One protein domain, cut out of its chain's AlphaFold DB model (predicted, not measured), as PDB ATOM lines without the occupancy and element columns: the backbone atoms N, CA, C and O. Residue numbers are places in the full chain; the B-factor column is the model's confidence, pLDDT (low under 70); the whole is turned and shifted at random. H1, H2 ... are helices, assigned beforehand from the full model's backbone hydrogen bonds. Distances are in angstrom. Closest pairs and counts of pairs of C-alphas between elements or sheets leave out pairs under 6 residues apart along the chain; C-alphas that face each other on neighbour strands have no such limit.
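This is residues 2 to 86 of the 170 residues of an uncharacterized protein of Syntrophobacteraceae bacterium CG23_combo_of_CG06-09_8_20_14_all_50_8 (UniProt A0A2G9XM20). The long helix H3 and helix H2 meet near their ends as an L, and the short helix H1 sits inside the angle, packed on both. H5 crosses the later half of H3 and also packs on H1, while the tiny H4 lies by the far end of H3; residues 13 to 18, around the start of H2, stick out. The printed part has 85 residues with five named helices, H1 to H5 in chain order, and no named strand: all helix. It is only just loose, close to compact, with a radius of gyration of the C-alphas of 14.5 A and spans of 42 by 32 by 23 A.

Find C-alpha 2 at (-6.962, -50.833, 4.012), where H1, residues 2 to 8, begins. H2, residues 17 to 31, runs 21.1 A. From C-alpha 34 at (9.884, -47.213, 7.884), H3 runs 34.4 A through residues 34 to 57. H4 is residues 63 to 66; H5, residues 70 to 84, runs 21.6 A to C-alpha 84 at (-6.975, -39.033, 2.427).

Start at H3, the hub. Its residues 40 to 44 alone touch H1, closest at the C-alphas of Phe 3 and Ala 44, 5.6 A. Its residues 47 to 55 alone touch H5 at a steep tilt of 49 degrees, opposite ways; look at the C-alphas of Cys 51 and Leu 76, the closest, 6.2 A. H2 and H3 touch only at the corner, and only just, with 3 pairs of C-alphas within 8 A. H1 touches H2, closest at the C-alphas of Ala 8 and Lys 26, 5.4 A. H2 and H5 are apart. In H1, H2, H3 and H5 every O i to N i+4 pair is within hydrogen-bond range; H4 is too short for one.

The C-alphas of Lys 18 and Gly 60, the two farthest apart, are 42.6 A apart. The printed part has no cut and no long link. Confidence is low, under 70, at residue 68 and residues 81 to 86.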
ATOM      1  N   LEU A   2      -7.078 -52.198   3.464       87.62
ATOM      2  CA  LEU A   2      -6.962 -50.833   4.012       87.62
ATOM      3  C   LEU A   2      -5.586 -50.190   3.821       87.62
ATOM      4  O   LEU A   2      -5.505 -49.087   3.301       87.62
ATOM      5  N   PHE A   3      -4.514 -50.895   4.191       89.44
ATOM      6  CA  PHE A   3      -3.152 -50.377   4.048       89.44
ATOM      7  C   PHE A   3      -2.836 -49.982   2.600       89.44
ATOM      8  O   PHE A   3      -2.403 -48.867   2.347       89.44
ATOM      9  N   ARG A   4      -3.126 -50.871   1.640       91.12
ATOM     10  CA  ARG A   4      -2.965 -50.611   0.200       91.12
ATOM     11  C   ARG A   4      -3.737 -49.362  -0.228       91.12
ATOM     12  O   ARG A   4      -3.197 -48.504  -0.915       91.12
ATOM     13  N   GLU A   5      -4.997 -49.269   0.186       88.69
ATOM     14  CA  GLU A   5      -5.882 -48.164  -0.179       88.69
ATOM     15  C   GLU A   5      -5.407 -46.823   0.416       88.69
ATOM     16  O   GLU A   5      -5.453 -45.784  -0.245       88.69
ATOM     17  N   LEU A   6      -4.867 -46.839   1.637       85.44
ATOM     18  CA  LEU A   6      -4.233 -45.678   2.263       85.44
ATOM     19  C   LEU A   6      -2.924 -45.303   1.555       85.44
ATOM     20  O   LEU A   6      -2.722 -44.134   1.236       85.44
ATOM     21  N   ALA A   7      -2.083 -46.287   1.229       86.25
ATOM     22  CA  ALA A   7      -0.780 -46.077   0.603       86.25
ATOM     23  C   ALA A   7      -0.880 -45.566  -0.845       86.25
ATOM     24  O   ALA A   7      -0.186 -44.626  -1.227       86.25
ATOM     25  N   ALA A   8      -1.753 -46.159  -1.664       85.12
ATOM     26  CA  ALA A   8      -1.749 -45.951  -3.116       85.12
ATOM     27  C   ALA A   8      -3.121 -45.615  -3.721       85.12
ATOM     28  O   ALA A   8      -3.190 -45.184  -4.873       85.12
ATOM     29  N   GLY A   9      -4.196 -45.707  -2.938       84.12
ATOM     30  CA  GLY A   9      -5.554 -45.361  -3.360       84.12
ATOM     31  C   GLY A   9      -6.276 -46.555  -3.954       84.12
ATOM     32  O   GLY A   9      -5.921 -47.701  -3.686       84.12
ATOM     33  N   THR A  10      -7.287 -46.281  -4.770       83.25
ATOM     34  CA  THR A  10      -8.040 -47.335  -5.443       83.25
ATOM     35  C   THR A  10      -7.180 -48.044  -6.469       83.25
ATOM     36  O   THR A  10      -6.490 -47.418  -7.273       83.25
ATOM     37  N   CYS A  11      -7.212 -49.373  -6.403       82.38
ATOM     38  CA  CYS A  11      -6.503 -50.230  -7.338       82.38
ATOM     39  C   CYS A  11      -7.073 -50.023  -8.752       82.38
ATOM     40  O   CYS A  11      -8.292 -50.130  -8.921       82.38
ATOM     41  N   PRO A  12      -6.231 -49.724  -9.753       80.88
ATOM     42  CA  PRO A  12      -6.669 -49.608 -11.140       80.88
ATOM     43  C   PRO A  12      -7.085 -50.972 -11.715       80.88
ATOM     44  O   PRO A  12      -6.833 -52.017 -11.110       80.88
ATOM     45  N   SER A  13      -7.738 -50.954 -12.886       81.75
ATOM     46  CA  SER A  13      -8.086 -52.188 -13.610       81.75
ATOM     47  C   SER A  13      -6.831 -52.945 -14.029       81.75
ATOM     48  O   SER A  13      -5.845 -52.315 -14.414       81.75
ATOM     49  N   ILE A  14      -6.909 -54.279 -14.037       81.88
ATOM     50  CA  ILE A  14      -5.798 -55.148 -14.440       81.88
ATOM     51  C   ILE A  14      -5.388 -54.953 -15.912       81.88
ATOM     52  O   ILE A  14      -4.247 -55.195 -16.285       81.88
ATOM     53  N   ASP A  15      -6.297 -54.433 -16.736       82.62
ATOM     54  CA  ASP A  15      -6.050 -54.175 -18.160       82.62
ATOM     55  C   ASP A  15      -5.202 -52.914 -18.406       82.62
ATOM     56  O   ASP A  15      -4.861 -52.598 -19.546       82.62
ATOM     57  N   ARG A  16      -4.888 -52.147 -17.352       82.56
ATOM     58  CA  ARG A  16      -4.096 -50.913 -17.427       82.56
ATOM     59  C   ARG A  16      -2.733 -51.118 -16.788       82.56
ATOM     60  O   ARG A  16      -2.445 -50.552 -15.738       82.56
ATOM     61  N   GLU A  17      -1.897 -51.903 -17.450       87.44
ATOM     62  CA  GLU A  17      -0.558 -52.300 -16.989       87.44
ATOM     63  C   GLU A  17       0.244 -51.138 -16.375       87.44
ATOM     64  O   GLU A  17       0.606 -51.185 -15.204       87.44
ATOM     65  N   LYS A  18       0.389 -50.018 -17.098       86.00
ATOM     66  CA  LYS A  18       1.115 -48.834 -16.599       86.00
ATOM     67  C   LYS A  18       0.532 -48.239 -15.315       86.00
ATOM     68  O   LYS A  18       1.281 -47.753 -14.471       86.00
ATOM     69  N   ASP A  19      -0.792 -48.236 -15.175       82.25
ATOM     70  CA  ASP A  19      -1.446 -47.701 -13.979       82.25
ATOM     71  C   ASP A  19      -1.208 -48.635 -12.783       82.25
ATOM     72  O   ASP A  19      -1.040 -48.166 -11.655       82.25
ATOM     73  N   ILE A  20      -1.171 -49.951 -13.024       90.12
ATOM     74  CA  ILE A  20      -0.871 -50.968 -12.007       90.12
ATOM     75  C   ILE A  20       0.569 -50.837 -11.539       90.12
ATOM     76  O   ILE A  20       0.794 -50.801 -10.333       90.12
ATOM     77  N   ASP A  21       1.522 -50.700 -12.458       90.38
ATOM     78  CA  ASP A  21       2.932 -50.527 -12.107       90.38
ATOM     79  C   ASP A  21       3.119 -49.297 -11.217       90.38
ATOM     80  O   ASP A  21       3.678 -49.388 -10.124       90.38
ATOM     81  N   GLN A  22       2.526 -48.161 -11.603       88.00
ATOM     82  CA  GLN A  22       2.542 -46.945 -10.785       88.00
ATOM     83  C   GLN A  22       1.855 -47.131  -9.427       88.00
ATOM     84  O   GLN A  22       2.255 -46.526  -8.428       88.00
ATOM     85  N   HIS A  23       0.781 -47.922  -9.369       88.69
ATOM     86  CA  HIS A  23       0.102 -48.241  -8.118       88.69
ATOM     87  C   HIS A  23       1.004 -49.079  -7.201       88.69
ATOM     88  O   HIS A  23       1.141 -48.760  -6.019       88.69
ATOM     89  N   CYS A  24       1.665 -50.095  -7.750       92.31
ATOM     90  CA  CYS A  24       2.611 -50.952  -7.044       92.31
ATOM     91  C   CYS A  24       3.831 -50.167  -6.549       92.31
ATOM     92  O   CYS A  24       4.196 -50.294  -5.380       92.31
ATOM     93  N   GLU A  25       4.402 -49.289  -7.375       93.56
ATOM     94  CA  GLU A  25       5.518 -48.424  -6.975       93.56
ATOM     95  C   GLU A  25       5.147 -47.497  -5.813       93.56
ATOM     96  O   GLU A  25       5.937 -47.315  -4.887       93.56
ATOM     97  N   LYS A  26       3.930 -46.935  -5.798       90.25
ATOM     98  CA  LYS A  26       3.456 -46.120  -4.664       90.25
ATOM     99  C   LYS A  26       3.432 -46.918  -3.363       90.25
ATOM    100  O   LYS A  26       3.854 -46.398  -2.332       90.25
ATOM    101  N   ILE A  27       2.967 -48.167  -3.410       93.44
ATOM    102  CA  ILE A  27       2.966 -49.057  -2.241       93.44
ATOM    103  C   ILE A  27       4.406 -49.347  -1.813       93.44
ATOM    104  O   ILE A  27       4.736 -49.191  -0.639       93.44
ATOM    105  N   LEU A  28       5.268 -49.710  -2.766       95.06
ATOM    106  CA  LEU A  28       6.671 -50.021  -2.512       95.06
ATOM    107  C   LEU A  28       7.405 -48.837  -1.864       95.06
ATOM    108  O   LEU A  28       8.142 -49.014  -0.902       95.06
ATOM    109  N   ASN A  29       7.143 -47.613  -2.328       91.81
ATOM    110  CA  ASN A  29       7.717 -46.385  -1.775       91.81
ATOM    111  C   ASN A  29       7.289 -46.108  -0.326       91.81
ATOM    112  O   ASN A  29       8.040 -45.482   0.426       91.81
ATOM    113  N   VAL A  30       6.088 -46.538   0.074       90.94
ATOM    114  CA  VAL A  30       5.637 -46.464   1.472       90.94
ATOM    115  C   VAL A  30       6.323 -47.539   2.311       90.94
ATOM    116  O   VAL A  30       6.820 -47.217   3.383       90.94
ATOM    117  N   LEU A  31       6.400 -48.775   1.810       93.06
ATOM    118  CA  LEU A  31       7.037 -49.902   2.505       93.06
ATOM    119  C   LEU A  31       8.550 -49.711   2.688       93.06
ATOM    120  O   LEU A  31       9.096 -50.047   3.728       93.06
ATOM    121  N   ASN A  32       9.230 -49.103   1.714       94.50
ATOM    122  CA  ASN A  32      10.668 -48.823   1.791       94.50
ATOM    123  C   ASN A  32      11.015 -47.629   2.699       94.50
ATOM    124  O   ASN A  32      12.185 -47.272   2.835       94.50
ATOM    125  N   ASN A  33      10.019 -46.980   3.309       91.31
ATOM    126  CA  ASN A  33      10.220 -45.894   4.258       91.31
ATOM    127  C   ASN A  33       9.591 -46.276   5.611       91.31
ATOM    128  O   ASN A  33       8.380 -46.113   5.771       91.31
ATOM    129  N   PRO A  34      10.393 -46.701   6.607       88.06
ATOM    130  CA  PRO A  34       9.884 -47.213   7.884       88.06
ATOM    131  C   PRO A  34       8.926 -46.259   8.610       88.06
ATOM    132  O   PRO A  34       7.957 -46.685   9.235       88.06
ATOM    133  N   GLN A  35       9.149 -44.946   8.494       81.31
ATOM    134  CA  GLN A  35       8.279 -43.942   9.107       81.31
ATOM    135  C   GLN A  35       6.912 -43.868   8.406       81.31
ATOM    136  O   GLN A  35       5.870 -43.764   9.061       81.31
ATOM    137  N   LYS A  36       6.897 -43.915   7.067       81.25
ATOM    138  CA  LYS A  36       5.653 -43.911   6.280       81.25
ATOM    139  C   LYS A  36       4.898 -45.225   6.421       81.25
ATOM    140  O   LYS A  36       3.677 -45.204   6.530       81.25
ATOM    141  N   GLU A  37       5.609 -46.343   6.448       88.62
ATOM    142  CA  GLU A  37       5.034 -47.658   6.703       88.62
ATOM    143  C   GLU A  37       4.313 -47.685   8.055       88.62
ATOM    144  O   GLU A  37       3.109 -47.951   8.101       88.62
ATOM    145  N   LEU A  38       5.015 -47.329   9.137       85.25
ATOM    146  CA  LEU A  38       4.465 -47.377  10.491       85.25
ATOM    147  C   LEU A  38       3.255 -46.449  10.648       85.25
ATOM    148  O   LEU A  38       2.229 -46.855  11.195       85.25
ATOM    149  N   SER A  39       3.346 -45.221  10.131       81.69
ATOM    150  CA  SER A  39       2.232 -44.265  10.174       81.69
ATOM    151  C   SER A  39       1.031 -44.729   9.343       81.69
ATOM    152  O   SER A  39      -0.097 -44.670   9.827       81.69
ATOM    153  N   THR A  40       1.251 -45.282   8.145       84.06
ATOM    154  CA  THR A  40       0.172 -45.826   7.298       84.06
ATOM    155  C   THR A  40      -0.495 -47.037   7.949       84.06
ATOM    156  O   THR A  40      -1.721 -47.177   7.903       84.06
ATOM    157  N   PHE A  41       0.287 -47.907   8.594       88.25
ATOM    158  CA  PHE A  41      -0.240 -49.056   9.323       88.25
ATOM    159  C   PHE A  41      -1.064 -48.621  10.539       88.25
ATOM    160  O   PHE A  41      -2.187 -49.095  10.715       88.25
ATOM    161  N   ALA A  42      -0.560 -47.666  11.326       81.56
ATOM    162  CA  ALA A  42      -1.294 -47.099  12.455       81.56
ATOM    163  C   ALA A  42      -2.633 -46.484  12.012       81.56
ATOM    164  O   ALA A  42      -3.673 -46.779  12.606       81.56
ATOM    165  N   SER A  43      -2.644 -45.718  10.914       85.62
ATOM    166  CA  SER A  43      -3.881 -45.185  10.334       85.62
ATOM    167  C   SER A  43      -4.840 -46.289   9.883       85.62
ATOM    168  O   SER A  43      -6.044 -46.179  10.103       85.62
ATOM    169  N   ALA A  44      -4.339 -47.382   9.299       88.69
ATOM    170  CA  ALA A  44      -5.182 -48.508   8.895       88.69
ATOM    171  C   ALA A  44      -5.883 -49.168  10.095       88.69
ATOM    172  O   ALA A  44      -7.076 -49.478  10.016       88.69
ATOM    173  N   VAL A  45      -5.166 -49.346  11.210       87.75
ATOM    174  CA  VAL A  45      -5.726 -49.870  12.469       87.75
ATOM    175  C   VAL A  45      -6.783 -48.920  13.030       87.75
ATOM    176  O   VAL A  45      -7.863 -49.369  13.420       87.75
ATOM    177  N   GLN A  46      -6.505 -47.613  13.026       85.56
ATOM    178  CA  GLN A  46      -7.443 -46.598  13.503       85.56
ATOM    179  C   GLN A  46      -8.742 -46.600  12.687       85.56
ATOM    180  O   GLN A  46      -9.820 -46.754  13.262       85.56
ATOM    181  N   VAL A  47      -8.645 -46.511  11.355       87.31
ATOM    182  CA  VAL A  47      -9.809 -46.519  10.451       87.31
ATOM    183  C   VAL A  47     -10.650 -47.777  10.658       87.31
ATOM    184  O   VAL A  47     -11.880 -47.708  10.715       87.31
ATOM    185  N   PHE A  48     -10.005 -48.935  10.814       90.75
ATOM    186  CA  PHE A  48     -10.715 -50.175  11.107       90.75
ATOM    187  C   PHE A  48     -11.468 -50.104  12.444       90.75
ATOM    188  O   PHE A  48     -12.636 -50.491  12.513       90.75
ATOM    189  N   GLY A  49     -10.825 -49.589  13.497       87.00
ATOM    190  CA  GLY A  49     -11.435 -49.416  14.817       87.00
ATOM    191  C   GLY A  49     -12.654 -48.487  14.799       87.00
ATOM    192  O   GLY A  49     -13.687 -48.811  15.391       87.00
ATOM    193  N   GLU A  50     -12.567 -47.377  14.070       87.88
ATOM    194  CA  GLU A  50     -13.669 -46.426  13.889       87.88
ATOM    195  C   GLU A  50     -14.838 -47.051  13.120       87.88
ATOM    196  O   GLU A  50     -15.984 -47.000  13.575       87.88
ATOM    197  N   CYS A  51     -14.557 -47.729  12.003       89.12
ATOM    198  CA  CYS A  51     -15.583 -48.416  11.216       89.12
ATOM    199  C   CYS A  51     -16.266 -49.525  12.015       89.12
ATOM    200  O   CYS A  51     -17.483 -49.681  11.946       89.12
ATOM    201  N   ARG A  52     -15.497 -50.272  12.811       89.38
ATOM    202  CA  ARG A  52     -16.030 -51.287  13.721       89.38
ATOM    203  C   ARG A  52     -16.997 -50.675  14.729       89.38
ATOM    204  O   ARG A  52     -18.092 -51.200  14.905       89.38
ATOM    205  N   LYS A  53     -16.612 -49.569  15.373       88.25
ATOM    206  CA  LYS A  53     -17.471 -48.867  16.339       88.25
ATOM    207  C   LYS A  53     -18.760 -48.391  15.669       88.25
ATOM    208  O   LYS A  53     -19.844 -48.643  16.186       88.25
ATOM    209  N   LYS A  54     -18.649 -47.780  14.491       87.38
ATOM    210  CA  LYS A  54     -19.796 -47.334  13.695       87.38
ATOM    211  C   LYS A  54     -20.734 -48.486  13.324       87.38
ATOM    212  O   LYS A  54     -21.945 -48.382  13.497       87.38
ATOM    213  N   TRP A  55     -20.177 -49.614  12.895       87.81
ATOM    214  CA  TRP A  55     -20.937 -50.815  12.558       87.81
ATOM    215  C   TRP A  55     -21.752 -51.353  13.738       87.81
ATOM    216  O   TRP A  55     -22.935 -51.658  13.592       87.81
ATOM    217  N   THR A  56     -21.136 -51.448  14.916       88.12
ATOM    218  CA  THR A  56     -21.803 -52.016  16.092       88.12
ATOM    219  C   THR A  56     -22.748 -51.037  16.775       88.12
ATOM    220  O   THR A  56     -23.798 -51.440  17.259       88.12
ATOM    221  N   THR A  57     -22.378 -49.756  16.836       81.75
ATOM    222  CA  THR A  57     -23.081 -48.757  17.652       81.75
ATOM    223  C   THR A  57     -24.103 -47.962  16.849       81.75
ATOM    224  O   THR A  57     -25.235 -47.828  17.296       81.75
ATOM    225  N   GLU A  58     -23.737 -47.446  15.673       84.75
ATOM    226  CA  GLU A  58     -24.636 -46.596  14.875       84.75
ATOM    227  C   GLU A  58     -25.556 -47.434  13.987       84.75
ATOM    228  O   GLU A  58     -26.734 -47.125  13.841       84.75
ATOM    229  N   MET A  59     -25.029 -48.511  13.398       82.56
ATOM    230  CA  MET A  59     -25.804 -49.383  12.508       82.56
ATOM    231  C   MET A  59     -26.495 -50.535  13.251       82.56
ATOM    232  O   MET A  59     -27.251 -51.283  12.634       82.56
ATOM    233  N   GLY A  60     -26.214 -50.710  14.550       81.62
ATOM    234  CA  GLY A  60     -26.799 -51.762  15.388       81.62
ATOM    235  C   GLY A  60     -26.491 -53.189  14.919       81.62
ATOM    236  O   GLY A  60     -27.225 -54.121  15.250       81.62
ATOM    237  N   LYS A  61     -25.443 -53.382  14.109       85.38
ATOM    238  CA  LYS A  61     -25.110 -54.687  13.528       85.38
ATOM    239  C   LYS A  61     -24.213 -55.495  14.471       85.38
ATOM    240  O   LYS A  61     -23.410 -54.954  15.227       85.38
ATOM    241  N   SER A  62     -24.322 -56.823  14.404       85.38
ATOM    242  CA  SER A  62     -23.497 -57.720  15.223       85.38
ATOM    243  C   SER A  62     -22.010 -57.557  14.908       85.38
ATOM    244  O   SER A  62     -21.616 -57.477  13.740       85.38
ATOM    245  N   PHE A  63     -21.185 -57.597  15.957       79.38
ATOM    246  CA  PHE A  63     -19.730 -57.635  15.840       79.38
ATOM    247  C   PHE A  63     -19.269 -58.799  14.949       79.38
ATOM    248  O   PHE A  63     -18.451 -58.627  14.049       79.38
ATOM    249  N   TYR A  64     -19.851 -59.983  15.134       80.06
ATOM    250  CA  TYR A  64     -19.502 -61.162  14.340       80.06
ATOM    251  C   TYR A  64     -19.987 -61.068  12.884       80.06
ATOM    252  O   TYR A  64     -19.470 -61.768  12.020       80.06
ATOM    253  N   GLY A  65     -20.931 -60.166  12.597       77.44
ATOM    254  CA  GLY A  65     -21.473 -59.928  11.258       77.44
ATOM    255  C   GLY A  65     -20.589 -59.069  10.349       77.44
ATOM    256  O   GLY A  65     -21.001 -58.777   9.234       77.44
ATOM    257  N   MET A  66     -19.411 -58.632  10.807       79.88
ATOM    258  CA  MET A  66     -18.476 -57.828   9.999       79.88
ATOM    259  C   MET A  66     -17.693 -58.649   8.971       79.88
ATOM    260  O   MET A  66     -17.181 -58.097   7.996       79.88
ATOM    261  N   LYS A  67     -17.538 -59.953   9.214       75.62
ATOM    262  CA  LYS A  67     -16.687 -60.816   8.400       75.62
ATOM    263  C   LYS A  67     -17.358 -61.090   7.051       75.62
ATOM    264  O   LYS A  67     -18.501 -61.529   7.012       75.62
ATOM    265  N   ASP A  68     -16.630 -60.828   5.968       65.81
ATOM    266  CA  ASP A  68     -16.996 -61.183   4.590       65.81
ATOM    267  C   ASP A  68     -18.322 -60.586   4.072       65.81
ATOM    268  O   ASP A  68     -18.914 -61.100   3.124       65.81
ATOM    269  N   ILE A  69     -18.772 -59.458   4.642       82.75
ATOM    270  CA  ILE A  69     -19.957 -58.737   4.160       82.75
ATOM    271  C   ILE A  69     -19.579 -57.486   3.360       82.75
ATOM    272  O   ILE A  69     -18.838 -56.614   3.823       82.75
ATOM    273  N   ALA A  70     -20.151 -57.369   2.159       83.50
ATOM    274  CA  ALA A  70     -19.874 -56.272   1.231       83.50
ATOM    275  C   ALA A  70     -20.134 -54.886   1.846       83.50
ATOM    276  O   ALA A  70     -19.416 -53.931   1.553       83.50
ATOM    277  N   ASP A  71     -21.130 -54.770   2.724       84.06
ATOM    278  CA  ASP A  71     -21.464 -53.518   3.408       84.06
ATOM    279  C   ASP A  71     -20.334 -53.018   4.308       84.06
ATOM    280  O   ASP A  71     -20.045 -51.822   4.334       84.06
ATOM    281  N   PHE A  72     -19.674 -53.921   5.036       86.44
ATOM    282  CA  PHE A  72     -18.575 -53.537   5.913       86.44
ATOM    283  C   PHE A  72     -17.340 -53.169   5.088       86.44
ATOM    284  O   PHE A  72     -16.681 -52.171   5.370       86.44
ATOM    285  N   THR A  73     -17.080 -53.888   3.992       86.44
ATOM    286  CA  THR A  73     -16.041 -53.509   3.025       86.44
ATOM    287  C   THR A  73     -16.290 -52.119   2.428       86.44
ATOM    288  O   THR A  73     -15.358 -51.320   2.341       86.44
ATOM    289  N   LYS A  74     -17.539 -51.788   2.068       85.88
ATOM    290  CA  LYS A  74     -17.913 -50.442   1.595       85.88
ATOM    291  C   LYS A  74     -17.668 -49.377   2.663       85.88
ATOM    292  O   LYS A  74     -17.106 -48.330   2.347       85.88
ATOM    293  N   LEU A  75     -18.036 -49.656   3.917       87.44
ATOM    294  CA  LEU A  75     -17.789 -48.754   5.042       87.44
ATOM    295  C   LEU A  75     -16.289 -48.461   5.192       87.44
ATOM    296  O   LEU A  75     -15.896 -47.296   5.217       87.44
ATOM    297  N   LEU A  76     -15.452 -49.502   5.188       88.25
ATOM    298  CA  LEU A  76     -13.993 -49.376   5.264       88.25
ATOM    299  C   LEU A  76     -13.419 -48.494   4.144       88.25
ATOM    300  O   LEU A  76     -12.630 -47.589   4.417       88.25
ATOM    301  N   LEU A  77     -13.829 -48.728   2.895       85.12
ATOM    302  CA  LEU A  77     -13.345 -47.959   1.744       85.12
ATOM    303  C   LEU A  77     -13.796 -46.494   1.779       85.12
ATOM    304  O   LEU A  77     -13.005 -45.606   1.462       85.12
ATOM    305  N   SER A  78     -15.034 -46.231   2.208       83.06
ATOM    306  CA  SER A  78     -15.545 -44.860   2.338       83.06
ATOM    307  C   SER A  78     -14.760 -44.046   3.371       83.06
ATOM    308  O   SER A  78     -14.420 -42.891   3.118       83.06
ATOM    309  N   SER A  79     -14.387 -44.671   4.491       80.81
ATOM    310  CA  SER A  79     -13.626 -44.020   5.557       80.81
ATOM    311  C   SER A  79     -12.189 -43.709   5.135       80.81
ATOM    312  O   SER A  79     -11.703 -42.618   5.412       80.81
ATOM    313  N   VAL A  80     -11.530 -44.603   4.384       79.69
ATOM    314  CA  VAL A  80     -10.197 -44.324   3.809       79.69
ATOM    315  C   VAL A  80     -10.238 -43.147   2.831       79.69
ATOM    316  O   VAL A  80      -9.328 -42.316   2.829       79.69
ATOM    317  N   GLY A  81     -11.297 -43.055   2.018       64.44
ATOM    318  CA  GLY A  81     -11.525 -41.919   1.124       64.44
ATOM    319  C   GLY A  81     -11.579 -40.585   1.874       64.44
ATOM    320  O   GLY A  81     -10.928 -39.634   1.447       64.44
ATOM    321  N   ALA A  82     -12.275 -40.545   3.016       56.69
ATOM    322  CA  ALA A  82     -12.374 -39.363   3.873       56.69
ATOM    323  C   ALA A  82     -11.044 -39.011   4.574       56.69
ATOM    324  O   ALA A  82     -10.673 -37.842   4.654       56.69
ATOM    325  N   THR A  83     -10.264 -40.001   5.026       53.38
ATOM    326  CA  THR A  83      -8.960 -39.746   5.676       53.38
ATOM    327  C   THR A  83      -7.935 -39.129   4.716       53.38
ATOM    328  O   THR A  83      -7.152 -38.267   5.112       53.38
ATOM    329  N   ARG A  84      -7.934 -39.531   3.437       53.66
ATOM    330  CA  ARG A  84      -6.975 -39.033   2.427       53.66
ATOM    331  C   ARG A  84      -7.198 -37.576   2.033       53.66
ATOM    332  O   ARG A  84      -6.264 -36.932   1.566       53.66
ATOM    333  N   THR A  85      -8.415 -37.067   2.186       44.16
ATOM    334  CA  THR A  85      -8.745 -35.683   1.842       44.16
ATOM    335  C   THR A  85      -8.378 -34.688   2.939       44.16
ATOM    336  O   THR A  85      -8.524 -33.494   2.710       44.16
ATOM    337  N   GLY A  86      -7.922 -35.128   4.125       39.12
ATOM    338  CA  GLY A  86      -7.645 -34.244   5.276       39.12
ATOM    339  C   GLY A  86      -8.889 -33.546   5.846       39.12
ATOM    340  O   GLY A  86      -8.861 -32.984   6.935       39.12
TER     341      GLY A  86